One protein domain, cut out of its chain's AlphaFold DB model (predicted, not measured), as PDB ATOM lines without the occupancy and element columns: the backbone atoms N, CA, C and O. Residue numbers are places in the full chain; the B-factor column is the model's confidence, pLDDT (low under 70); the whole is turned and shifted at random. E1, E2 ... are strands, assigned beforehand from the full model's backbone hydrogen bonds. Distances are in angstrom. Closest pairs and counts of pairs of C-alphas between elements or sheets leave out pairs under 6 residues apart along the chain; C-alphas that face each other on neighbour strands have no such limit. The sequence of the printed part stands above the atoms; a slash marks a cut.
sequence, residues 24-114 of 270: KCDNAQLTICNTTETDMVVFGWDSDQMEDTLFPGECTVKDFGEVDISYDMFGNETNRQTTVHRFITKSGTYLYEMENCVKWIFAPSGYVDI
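This is residues 24 to 114 of the 270 residues of an uncharacterized protein of Acidiluteibacter ferrifornacis (UniProt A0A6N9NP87). This is a long, narrow sandwich of two strongly twisted sheets, partly face to face: E5, E4, E1 and E8 make one sheet, and E2, E3, E6, E7 and E9 make the other. The hairpin of E4 and E5 reaches to one end of the length, and E9 lies at the other end with E2 and E3. The printed part has 91 residues, no named helix and nine strands, E1 to E9 in chain order, and its class is all strand. The first sheet is mixed, in the order E5, E4, E1, E8; the second is branched, its neighbour pairs antiparallel. The whole is only just loose, close to compact, with a radius of gyration of the C-alphas of 15.1 A and spans of 51 by 25 by 20 A, a rod.

E1, residues 24 to 33, bends by 68 degrees at residue 27. Its antiparallel neighbour E4, residues 59 to 71, bends by 66 degrees at residue 65; N 30 and O 62 are 2.9 A apart, within hydrogen-bond range. On E1's other side, E8, residues 102 to 106, is parallel to it at 14 degrees, with N 31 and O 103 at 2.8 A. E2, residues 39 to 45, has E3, residues 52 to 54, on one side, in a hairpin with N 43 and O 52 at 2.8 A. On the other side of E2 are E6, residues 84 to 89, with N 44 and O 88 at 2.9 A, and E9, residues 111 to 113, with N 40 and O 112 at 2.8 A. E4 forms a hairpin with E5, residues 77 to 81, where N 70 and O 79 are 3.0 A apart. E5 runs on into E6 across a break of 2 residues, at 63 degrees. E6 and E7, residues 92 to 97, form a hairpin, with N 87 and O 94 at 2.8 A. Between the sheets, the closest C-alphas of E4 and E6 are those of Phe 64 and His 85, 7.5 A apart.

E1 begins at C-alpha 24, (223.483, 137.703, 352.954), and is 24.4 A long. E2 measures 19.5 A. E4, the longest strand, covers 31.8 A and ends at C-alpha 71, (231.365, 131.971, 358.779). E6 and E7 measure 16.4 A and 16.8 A. E9 ends at C-alpha 113, (227.183, 176.525, 360.108).

The two C-alphas farthest apart, those of Met 73 and Ile 114, are 51.1 A from each other. The printed part has no cut and no long link. Mean pLDDT of the printed part is 92.1, and no printed residue is under 70.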
ATOM      1  N   LYS A  24     223.806 137.703 354.384       95.69
ATOM      2  CA  LYS A  24     223.483 137.703 352.954       95.69
ATOM      3  C   LYS A  24     222.382 138.708 352.669       95.69
ATOM      4  O   LYS A  24     221.283 138.593 353.218       95.69
ATOM      5  N   CYS A  25     222.668 139.676 351.813       95.06
ATOM      6  CA  CYS A  25     221.692 140.653 351.349       95.06
ATOM      7  C   CYS A  25     222.017 141.141 349.945       95.06
ATOM      8  O   CYS A  25     223.168 141.429 349.646       95.06
ATOM      9  N   ASP A  26     220.972 141.315 349.138       93.31
ATOM     10  CA  ASP A  26     221.080 141.783 347.751       93.31
ATOM     11  C   ASP A  26     221.156 143.320 347.644       93.31
ATOM     12  O   ASP A  26     221.509 143.858 346.599       93.31
ATOM     13  N   ASN A  27     220.781 144.030 348.713       93.81
ATOM     14  CA  ASN A  27     220.768 145.492 348.794       93.81
ATOM     15  C   ASN A  27     221.147 145.921 350.214       93.81
ATOM     16  O   ASN A  27     220.285 146.169 351.064       93.81
ATOM     17  N   ALA A  28     222.444 145.901 350.505       96.81
ATOM     18  CA  ALA A  28     222.956 146.421 351.759       96.81
ATOM     19  C   ALA A  28     222.910 147.954 351.753       96.81
ATOM     20  O   ALA A  28     223.329 148.591 350.789       96.81
ATOM     21  N   GLN A  29     222.440 148.557 352.845       97.38
ATOM     22  CA  GLN A  29     222.230 150.003 352.916       97.38
ATOM     23  C   GLN A  29     222.965 150.642 354.084       97.38
ATOM     24  O   GLN A  29     222.803 150.246 355.243       97.38
ATOM     25  N   LEU A  30     223.720 151.695 353.782       97.19
ATOM     26  CA  LEU A  30     224.295 152.595 354.772       97.19
ATOM     27  C   LEU A  30     223.489 153.888 354.812       97.19
ATOM     28  O   LEU A  30     223.392 154.592 353.810       97.19
ATOM     29  N   THR A  31     222.953 154.221 355.982       97.62
ATOM     30  CA  THR A  31     222.303 155.509 356.239       97.62
ATOM     31  C   THR A  31     223.213 156.392 357.085       97.62
ATOM     32  O   THR A  31     223.659 155.977 358.158       97.62
ATOM     33  N   ILE A  32     223.478 157.607 356.604       97.62
ATOM     34  CA  ILE A  32     224.247 158.631 357.318       97.62
ATOM     35  C   ILE A  32     223.325 159.808 357.614       97.62
ATOM     36  O   ILE A  32     222.766 160.387 356.687       97.62
ATOM     37  N   CYS A  33     223.181 160.159 358.892       94.62
ATOM     38  CA  CYS A  33     222.302 161.241 359.337       94.62
ATOM     39  C   CYS A  33     223.077 162.420 359.932       94.62
ATOM     40  O   CYS A  33     224.012 162.225 360.719       94.62
ATOM     41  N   ASN A  34     222.635 163.636 359.624       92.81
ATOM     42  CA  ASN A  34     223.027 164.842 360.337       92.81
ATOM     43  C   ASN A  34     222.081 165.047 361.530       92.81
ATOM     44  O   ASN A  34     220.880 165.233 361.366       92.81
ATOM     45  N   THR A  35     222.624 164.994 362.745       91.00
ATOM     46  CA  THR A  35     221.839 165.117 363.991       91.00
ATOM     47  C   THR A  35     222.020 166.456 364.695       91.00
ATOM     48  O   THR A  35     221.524 166.635 365.804       91.00
ATOM     49  N   THR A  36     222.742 167.388 364.075       89.38
ATOM     50  CA  THR A  36     222.894 168.741 364.612       89.38
ATOM     51  C   THR A  36     221.639 169.571 364.353       89.38
ATOM     52  O   THR A  36     220.793 169.192 363.545       89.38
ATOM     53  N   GLU A  37     221.510 170.694 365.060       84.12
ATOM     54  CA  GLU A  37     220.397 171.641 364.896       84.12
ATOM     55  C   GLU A  37     220.780 172.862 364.049       84.12
ATOM     56  O   GLU A  37     219.907 173.503 363.469       84.12
ATOM     57  N   THR A  38     222.072 173.193 363.983       82.12
ATOM     58  CA  THR A  38     222.576 174.451 363.405       82.12
ATOM     59  C   THR A  38     223.519 174.251 362.236       82.12
ATOM     60  O   THR A  38     223.809 175.208 361.532       82.12
ATOM     61  N   ASP A  39     224.015 173.038 362.016       89.94
ATOM     62  CA  ASP A  39     225.075 172.813 361.047       89.94
ATOM     63  C   ASP A  39     224.568 171.892 359.939       89.94
ATOM     64  O   ASP A  39     223.808 170.955 360.171       89.94
ATOM     65  N   MET A  40     225.003 172.134 358.714       88.88
ATOM     66  CA  MET A  40     224.808 171.229 357.587       88.88
ATOM     67  C   MET A  40     226.097 170.460 357.295       88.88
ATOM     68  O   MET A  40     227.185 170.893 357.671       88.88
ATOM     69  N   VAL A  41     226.003 169.325 356.606       91.50
ATOM     70  CA  VAL A  41     227.178 168.565 356.153       91.50
ATOM     71  C   VAL A  41     227.209 168.565 354.639       91.50
ATOM     72  O   VAL A  41     226.342 167.966 354.016       91.50
ATOM     73  N   VAL A  42     228.225 169.193 354.053       89.38
ATOM     74  CA  VAL A  42     228.461 169.135 352.604       89.38
ATOM     75  C   VAL A  42     229.290 167.888 352.299       89.38
ATOM     76  O   VAL A  42     230.361 167.696 352.894       89.38
ATOM     77  N   PHE A  43     228.797 167.025 351.412       92.62
ATOM     78  CA  PHE A  43     229.373 165.708 351.168       92.62
ATOM     79  C   PHE A  43     229.347 165.268 349.695       92.62
ATOM     80  O   PHE A  43     228.731 165.887 348.831       92.62
ATOM     81  N   GLY A  44     230.048 164.171 349.411       92.25
ATOM     82  CA  GLY A  44     230.015 163.453 348.139       92.25
ATOM     83  C   GLY A  44     230.230 161.952 348.337       92.25
ATOM     84  O   GLY A  44     230.925 161.526 349.266       92.25
ATOM     85  N   TRP A  45     229.634 161.139 347.461       93.94
ATOM     86  CA  TRP A  45     229.831 159.688 347.422       93.94
ATOM     87  C   TRP A  45     230.740 159.304 346.268       93.94
ATOM     88  O   TRP A  45     230.424 159.588 345.119       93.94
ATOM     89  N   ASP A  46     231.842 158.615 346.563       91.88
ATOM     90  CA  ASP A  46     232.784 158.068 345.575       91.88
ATOM     91  C   ASP A  46     233.365 159.088 344.577       91.88
ATOM     92  O   ASP A  46     234.129 158.710 343.689       91.88
ATOM     93  N   SER A  47     233.085 160.374 344.773       84.56
ATOM     94  CA  SER A  47     233.495 161.515 343.965       84.56
ATOM     95  C   SER A  47     234.298 162.461 344.842       84.56
ATOM     96  O   SER A  47     233.943 162.705 345.994       84.56
ATOM     97  N   ASP A  48     235.384 163.005 344.298       80.50
ATOM     98  CA  ASP A  48     236.160 164.037 344.993       80.50
ATOM     99  C   ASP A  48     235.451 165.410 344.931       80.50
ATOM    100  O   ASP A  48     235.915 166.378 345.532       80.50
ATOM    101  N   GLN A  49     234.325 165.495 344.212       79.12
ATOM    102  CA  GLN A  49     233.423 166.642 344.221       79.12
ATOM    103  C   GLN A  49     232.415 166.492 345.366       79.12
ATOM    104  O   GLN A  49     231.832 165.425 345.567       79.12
ATOM    105  N   MET A  50     232.209 167.572 346.120       81.81
ATOM    106  CA  MET A  50     231.127 167.658 347.099       81.81
ATOM    107  C   MET A  50     229.883 168.125 346.348       81.81
ATOM    108  O   MET A  50     229.825 169.271 345.905       81.81
ATOM    109  N   GLU A  51     228.955 167.206 346.124       77.62
ATOM    110  CA  GLU A  51     227.814 167.392 345.219       77.62
ATOM    111  C   GLU A  51     226.497 167.603 345.973       77.62
ATOM    112  O   GLU A  51     225.508 167.991 345.355       77.62
ATOM    113  N   ASP A  52     226.471 167.344 347.284       82.38
ATOM    114  CA  ASP A  52     225.232 167.284 348.057       82.38
ATOM    115  C   ASP A  52     225.410 167.802 349.497       82.38
ATOM    116  O   ASP A  52     226.531 167.925 350.005       82.38
ATOM    117  N   THR A  53     224.292 168.089 350.162       85.50
ATOM    118  CA  THR A  53     224.235 168.651 351.515       85.50
ATOM    119  C   THR A  53     223.222 167.888 352.370       85.50
ATOM    120  O   THR A  53     222.096 167.649 351.956       85.50
ATOM    121  N   LEU A  54     223.605 167.534 353.600       87.50
ATOM    122  CA  LEU A  54     222.695 167.049 354.641       87.50
ATOM    123  C   LEU A  54     222.339 168.187 355.594       87.50
ATOM    124  O   LEU A  54     223.188 168.600 356.394       87.50
ATOM    125  N   PHE A  55     221.093 168.650 355.575       82.31
ATOM    126  CA  PHE A  55     220.616 169.649 356.533       82.31
ATOM    127  C   PHE A  55     220.376 169.047 357.932       82.31
ATOM    128  O   PHE A  55     220.303 167.822 358.078       82.31
ATOM    129  N   PRO A  56     220.277 169.884 358.984       85.81
ATOM    130  CA  PRO A  56     219.846 169.462 360.315       85.81
ATOM    131  C   PRO A  56     218.651 168.496 360.293       85.81
ATOM    132  O   PRO A  56     217.569 168.831 359.811       85.81
ATOM    133  N   GLY A  57     218.844 167.287 360.828       84.12
ATOM    134  CA  GLY A  57     217.816 166.246 360.913       84.12
ATOM    135  C   GLY A  57     217.642 165.378 359.660       84.12
ATOM    136  O   GLY A  57     216.857 164.429 359.697       84.12
ATOM    137  N   GLU A  58     218.360 165.656 358.571       87.56
ATOM    138  CA  GLU A  58     218.286 164.865 357.342       87.56
ATOM    139  C   GLU A  58     219.239 163.665 357.345       87.56
ATOM    140  O   GLU A  58     220.236 163.607 358.073       87.56
ATOM    141  N   CYS A  59     218.937 162.693 356.482       92.38
ATOM    142  CA  CYS A  59     219.771 161.523 356.248       92.38
ATOM    143  C   CYS A  59     219.918 161.248 354.750       92.38
ATOM    144  O   CYS A  59     218.973 161.425 353.984       92.38
ATOM    145  N   THR A  60     221.075 160.718 354.358       93.88
ATOM    146  CA  THR A  60     221.319 160.150 353.025       93.88
ATOM    147  C   THR A  60     221.488 158.640 353.135       93.88
ATOM    148  O   THR A  60     221.954 158.129 354.160       93.88
ATOM    149  N   VAL A  61     221.112 157.921 352.079       95.06
ATOM    150  CA  VAL A  61     221.211 156.462 351.995       95.06
ATOM    151  C   VAL A  61     222.081 156.091 350.801       95.06
ATOM    152  O   VAL A  61     221.825 156.529 349.681       95.06
ATOM    153  N   LYS A  62     223.089 155.252 351.039       96.19
ATOM    154  CA  LYS A  62     223.925 154.650 350.000       96.19
ATOM    155  C   LYS A  62     223.656 153.153 349.924       96.19
ATOM    156  O   LYS A  62     223.731 152.454 350.935       96.19
ATOM    157  N   ASP A  63     223.376 152.690 348.713       95.69
ATOM    158  CA  ASP A  63     223.276 151.274 348.368       95.69
ATOM    159  C   ASP A  63     224.680 150.713 348.092       95.69
ATOM    160  O   ASP A  63     225.440 151.289 347.307       95.69
ATOM    161  N   PHE A  64     225.022 149.623 348.774       94.56
ATOM    162  CA  PHE A  64     226.282 148.884 348.648       94.56
ATOM    163  C   PHE A  64     226.138 147.642 347.756       94.56
ATOM    164  O   PHE A  64     227.133 146.974 347.460       94.56
ATOM    165  N   GLY A  65     224.919 147.340 347.310       94.00
ATOM    166  CA  GLY A  65     224.579 146.163 346.530       94.00
ATOM    167  C   GLY A  65     224.645 144.885 347.359       94.00
ATOM    168  O   GLY A  65     224.230 144.845 348.521       94.00
ATOM    169  N   GLU A  66     225.162 143.831 346.735       96.19
ATOM    170  CA  GLU A  66     225.253 142.506 347.333       96.19
ATOM    171  C   GLU A  66     226.351 142.441 348.405       96.19
ATOM    172  O   GLU A  66     227.509 142.794 348.158       96.19
ATOM    173  N   VAL A  67     225.986 141.936 349.585       96.56
ATOM    174  CA  VAL A  67     226.916 141.578 350.659       96.56
ATOM    175  C   VAL A  67     226.706 140.112 351.020       96.56
ATOM    176  O   VAL A  67     225.594 139.715 351.372       96.56
ATOM    177  N   ASP A  68     227.781 139.325 350.954       97.00
ATOM    178  CA  ASP A  68     227.833 137.919 351.366       97.00
ATOM    179  C   ASP A  68     229.050 137.698 352.270       97.00
ATOM    180  O   ASP A  68     230.198 137.679 351.818       97.00
ATOM    181  N   ILE A  69     228.796 137.537 353.566       96.12
ATOM    182  CA  ILE A  69     229.801 137.189 354.567       96.12
ATOM    183  C   ILE A  69     229.401 135.847 355.161       96.12
ATOM    184  O   ILE A  69     228.311 135.709 355.710       96.12
ATOM    185  N   SER A  70     230.278 134.854 355.047       95.25
ATOM    186  CA  SER A  70     230.017 133.493 355.525       95.25
ATOM    187  C   SER A  70     231.017 133.091 356.605       95.25
ATOM    188  O   SER A  70     232.215 133.365 356.483       95.25
ATOM    189  N   TYR A  71     230.553 132.385 357.633       93.44
ATOM    190  CA  TYR A  71     231.365 131.971 358.779       93.44
ATOM    191  C   TYR A  71     231.423 130.446 358.921       93.44
ATOM    192  O   TYR A  71     230.471 129.732 358.612       93.44
ATOM    193  N   ASP A  72     232.546 129.929 359.422       90.94
ATOM    194  CA  ASP A  72     232.642 128.525 359.811       90.94
ATOM    195  C   ASP A  72     231.899 128.249 361.132       90.94
ATOM    196  O   ASP A  72     231.426 129.144 361.838       90.94
ATOM    197  N   MET A  73     231.826 126.972 361.512       87.38
ATOM    198  CA  MET A  73     231.185 126.540 362.761       87.38
ATOM    199  C   MET A  73     231.868 127.055 364.044       87.38
ATOM    200  O   MET A  73     231.322 126.883 365.134       87.38
ATOM    201  N   PHE A  74     233.059 127.647 363.930       89.81
ATOM    202  CA  PHE A  74     233.807 128.265 365.023       89.81
ATOM    203  C   PHE A  74     233.676 129.798 365.023       89.81
ATOM    204  O   PHE A  74     234.205 130.444 365.926       89.81
ATOM    205  N   GLY A  75     232.951 130.374 364.056       87.56
ATOM    206  CA  GLY A  75     232.762 131.813 363.896       87.56
ATOM    207  C   GLY A  75     233.905 132.522 363.168       87.56
ATOM    208  O   GLY A  75     233.942 133.751 363.182       87.56
ATOM    209  N   ASN A  76     234.831 131.793 362.538       91.50
ATOM    210  CA  ASN A  76     235.849 132.408 361.692       91.50
ATOM    211  C   ASN A  76     235.248 132.742 360.328       91.50
ATOM    212  O   ASN A  76     234.530 131.934 359.742       91.50
ATOM    213  N   GLU A  77     235.567 133.923 359.809       93.75
ATOM    214  CA  GLU A  77     235.173 134.327 358.463       93.75
ATOM    215  C   GLU A  77     235.817 133.407 357.417       93.75
ATOM    216  O   GLU A  77     237.026 133.166 357.434       93.75
ATOM    217  N   THR A  78     234.996 132.881 356.511       95.25
ATOM    218  CA  THR A  78     235.422 131.989 355.418       95.25
ATOM    219  C   THR A  78     235.274 132.632 354.047       95.25
ATOM    220  O   THR A  78     236.021 132.294 353.131       95.25
ATOM    221  N   ASN A  79     234.328 133.561 353.910       95.25
ATOM    222  CA  ASN A  79     234.097 134.339 352.705       95.25
ATOM    223  C   ASN A  79     233.621 135.740 353.085       95.25
ATOM    224  O   ASN A  79     232.854 135.889 354.038       95.25
ATOM    225  N   ARG A  80     234.035 136.731 352.295       95.75
ATOM    226  CA  ARG A  80     233.576 138.114 352.387       95.75
ATOM    227  C   ARG A  80     233.521 138.715 350.996       95.75
ATOM    228  O   ARG A  80     234.541 138.882 350.329       95.75
ATOM    229  N   GLN A  81     232.315 139.065 350.596       95.81
ATOM    230  CA  GLN A  81     232.013 139.818 349.398       95.81
ATOM    231  C   GLN A  81     231.223 141.048 349.829       95.81
ATOM    232  O   GLN A  81     230.097 140.936 350.294       95.81
ATOM    233  N   THR A  82     231.841 142.216 349.716       95.00
ATOM    234  CA  THR A  82     231.231 143.520 349.990       95.00
ATOM    235  C   THR A  82     231.992 144.571 349.193       95.00
ATOM    236  O   THR A  82     233.150 144.377 348.814       95.00
ATOM    237  N   THR A  83     231.337 145.691 348.927       93.31
ATOM    238  CA  THR A  83     231.936 146.863 348.295       93.31
ATOM    239  C   THR A  83     232.409 147.856 349.354       93.31
ATOM    240  O   THR A  83     231.947 147.848 350.500       93.31
ATOM    241  N   VAL A  84     233.369 148.699 348.971       95.69
ATOM    242  CA  VAL A  84     233.834 149.823 349.784       95.69
ATOM    243  C   VAL A  84     233.421 151.106 349.085       95.69
ATOM    244  O   VAL A  84     233.770 151.304 347.921       95.69
ATOM    245  N   HIS A  85     232.728 151.983 349.804       96.50
ATOM    246  CA  HIS A  85     232.340 153.303 349.313       96.50
ATOM    247  C   HIS A  85     233.030 154.411 350.102       96.50
ATOM    248  O   HIS A  85     233.292 154.285 351.304       96.50
ATOM    249  N   ARG A  86     233.324 155.514 349.412       96.81
ATOM    250  CA  ARG A  86     233.933 156.713 349.995       96.81
ATOM    251  C   ARG A  86     232.842 157.729 350.298       96.81
ATOM    252  O   ARG A  86     232.146 158.158 349.386       96.81
ATOM    253  N   PHE A  87     232.742 158.147 351.551       96.62
ATOM    254  CA  PHE A  87     231.972 159.316 351.957       96.62
ATOM    255  C   PHE A  87     232.942 160.466 352.200       96.62
ATOM    256  O   PHE A  87     233.776 160.410 353.107       96.62
ATOM    257  N   ILE A  88     232.892 161.481 351.353       94.94
ATOM    258  CA  ILE A  88     233.822 162.606 351.382       94.94
ATOM    259  C   ILE A  88     233.080 163.810 351.935       94.94
ATOM    260  O   ILE A  88     231.961 164.084 351.532       94.94
ATOM    261  N   THR A  89     233.706 164.516 352.865       94.38
ATOM    262  CA  THR A  89     233.192 165.744 353.478       94.38
ATOM    263  C   THR A  89     234.261 166.827 353.410       94.38
ATOM    264  O   THR A  89     235.437 166.534 353.167       94.38
ATOM    265  N   LYS A  90     233.901 168.072 353.737       86.69
ATOM    266  CA  LYS A  90     234.866 169.182 353.842       86.69
ATOM    267  C   LYS A  90     236.025 168.914 354.811       86.69
ATOM    268  O   LYS A  90     237.106 169.473 354.644       86.69
ATOM    269  N   SER A  91     235.815 168.066 355.815       91.44
ATOM    270  CA  SER A  91     236.803 167.783 356.861       91.44
ATOM    271  C   SER A  91     237.566 166.469 356.658       91.44
ATOM    272  O   SER A  91     238.515 166.213 357.398       91.44
ATOM    273  N   GLY A  92     237.199 165.643 355.673       94.06
ATOM    274  CA  GLY A  92     237.925 164.408 355.378       94.06
ATOM    275  C   GLY A  92     237.148 163.368 354.574       94.06
ATOM    276  O   GLY A  92     235.967 163.533 354.267       94.06
ATOM    277  N   THR A  93     237.840 162.271 354.260       96.50
ATOM    278  CA  THR A  93     237.313 161.106 353.535       96.50
ATOM    279  C   THR A  93     237.144 159.920 354.477       96.50
ATOM    280  O   THR A  93     238.068 159.562 355.206       96.50
ATOM    281  N   TYR A  94     235.985 159.274 354.406       96.62
ATOM    282  CA  TYR A  94     235.612 158.122 355.215       96.62
ATOM    283  C   TYR A  94     235.352 156.924 354.310       96.62
ATOM    284  O   TYR A  94     234.600 157.021 353.344       96.62
ATOM    285  N   LEU A  95     235.995 155.799 354.612       96.88
ATOM    286  CA  LEU A  95     235.790 154.545 353.893       96.88
ATOM    287  C   LEU A  95     234.809 153.690 354.679       96.88
ATOM    288  O   LEU A  95     235.030 153.415 355.861       96.88
ATOM    289  N   TYR A  96     233.741 153.272 354.017       97.00
ATOM    290  CA  TYR A  96     232.750 152.385 354.597       97.00
ATOM    291  C   TYR A  96     232.732 151.066 353.851       97.00
ATOM    292  O   TYR A  96     232.774 151.035 352.627       97.00
ATOM    293  N   GLU A  97     232.637 150.000 354.628       95.69
ATOM    294  CA  GLU A  97     232.426 148.626 354.201       95.69
ATOM    295  C   GLU A  97     231.271 148.068 355.043       95.69
ATOM    296  O   GLU A  97     231.124 148.424 356.225       95.69
ATOM    297  N   MET A  98     230.417 147.245 354.437       95.75
ATOM    298  CA  MET A  98     229.223 146.726 355.095       95.75
ATOM    299  C   MET A  98     229.499 145.368 355.729       95.75
ATOM    300  O   MET A  98     230.012 144.450 355.104       95.75
ATOM    301  N   GLU A  99     229.113 145.247 356.996       94.31
ATOM    302  CA  GLU A  99     229.201 144.002 357.772       94.31
ATOM    303  C   GLU A  99     227.812 143.441 358.107       94.31
ATOM    304  O   GLU A  99     227.692 142.399 358.736       94.31
ATOM    305  N   ASN A 100     226.755 144.169 357.744       94.06
ATOM    306  CA  ASN A 100     225.355 143.851 358.001       94.06
ATOM    307  C   ASN A 100     224.509 144.382 356.838       94.06
ATOM    308  O   ASN A 100     224.955 145.266 356.113       94.06
ATOM    309  N   CYS A 101     223.267 143.919 356.701       94.00
ATOM    310  CA  CYS A 101     222.381 144.380 355.627       94.00
ATOM    311  C   CYS A 101     222.004 145.862 355.749       94.00
ATOM    312  O   CYS A 101     221.722 146.522 354.757       94.00
ATOM    313  N   VAL A 102     221.971 146.393 356.971       96.06
ATOM    314  CA  VAL A 102     221.619 147.788 357.233       96.06
ATOM    315  C   VAL A 102     222.555 148.339 358.293       96.06
ATOM    316  O   VAL A 102     222.777 147.706 359.327       96.06
ATOM    317  N   LYS A 103     223.085 149.536 358.053       95.75
ATOM    318  CA  LYS A 103     223.936 150.255 358.997       95.75
ATOM    319  C   LYS A 103     223.488 151.705 359.082       95.75
ATOM    320  O   LYS A 103     223.233 152.341 358.066       95.75
ATOM    321  N   TRP A 104     223.407 152.211 360.304       97.00
ATOM    322  CA  TRP A 104     223.055 153.596 360.599       97.00
ATOM    323  C   TRP A 104     224.207 154.239 361.340       97.00
ATOM    324  O   TRP A 104     224.702 153.676 362.320       97.00
ATOM    325  N   ILE A 105     224.633 155.405 360.875       96.69
ATOM    326  CA  ILE A 105     225.677 156.190 361.523       96.69
ATOM    327  C   ILE A 105     225.337 157.677 361.470       96.69
ATOM    328  O   ILE A 105     224.539 158.133 360.651       96.69
ATOM    329  N   PHE A 106     225.980 158.439 362.343       96.44
ATOM    330  CA  PHE A 106     225.957 159.894 362.270       96.44
ATOM    331  C   PHE A 106     227.059 160.393 361.345       96.44
ATOM    332  O   PHE A 106     228.106 159.748 361.219       96.44
ATOM    333  N   ALA A 107     226.819 161.539 360.709       94.81
ATOM    334  CA  ALA A 107     227.813 162.187 359.872       94.81
ATOM    335  C   ALA A 107     229.108 162.414 360.684       94.81
ATOM    336  O   ALA A 107     229.070 163.004 361.770       94.81
ATOM    337  N   PRO A 108     230.254 161.899 360.211       91.69
ATOM    338  CA  PRO A 108     231.456 161.813 361.035       91.69
ATOM    339  C   PRO A 108     232.168 163.161 361.223       91.69
ATOM    340  O   PRO A 108     232.894 163.327 362.203       91.69
ATOM    341  N   SER A 109     232.000 164.101 360.290       92.56
ATOM    342  CA  SER A 109     232.537 165.469 360.331       92.56
ATOM    343  C   SER A 109     231.979 166.296 359.159       92.56
ATOM    344  O   SER A 109     231.017 165.878 358.517       92.56
ATOM    345  N   GLY A 110     232.592 167.452 358.867       86.00
ATOM    346  CA  GLY A 110     232.230 168.288 357.721       86.00
ATOM    347  C   GLY A 110     231.100 169.269 357.997       86.00
ATOM    348  O   GLY A 110     230.524 169.788 357.048       86.00
ATOM    349  N   TYR A 111     230.798 169.503 359.274       89.81
ATOM    350  CA  TYR A 111     229.785 170.447 359.723       89.81
ATOM    351  C   TYR A 111     230.159 171.877 359.325       89.81
ATOM    352  O   TYR A 111     231.265 172.353 359.600       89.81
ATOM    353  N   VAL A 112     229.229 172.539 358.651       87.00
ATOM    354  CA  VAL A 112     229.290 173.939 358.242       87.00
ATOM    355  C   VAL A 112     228.066 174.621 358.827       87.00
ATOM    356  O   VAL A 112     226.957 174.129 358.651       87.00
ATOM    357  N   ASP A 113     228.267 175.735 359.521       86.56
ATOM    358  CA  ASP A 113     227.183 176.525 360.108       86.56
ATOM    359  C   ASP A 113     226.160 176.910 359.028       86.56
ATOM    360  O   ASP A 113     226.537 177.535 358.038       86.56
ATOM    361  N   ILE A 114     224.885 176.547 359.203       83.12
ATOM    362  CA  ILE A 114     223.807 176.863 358.254       83.12
ATOM    363  C   ILE A 114     223.410 178.342 358.294       83.12
ATOM    364  O   ILE A 114     222.661 178.794 357.438       83.12
TER     365      ILE A 114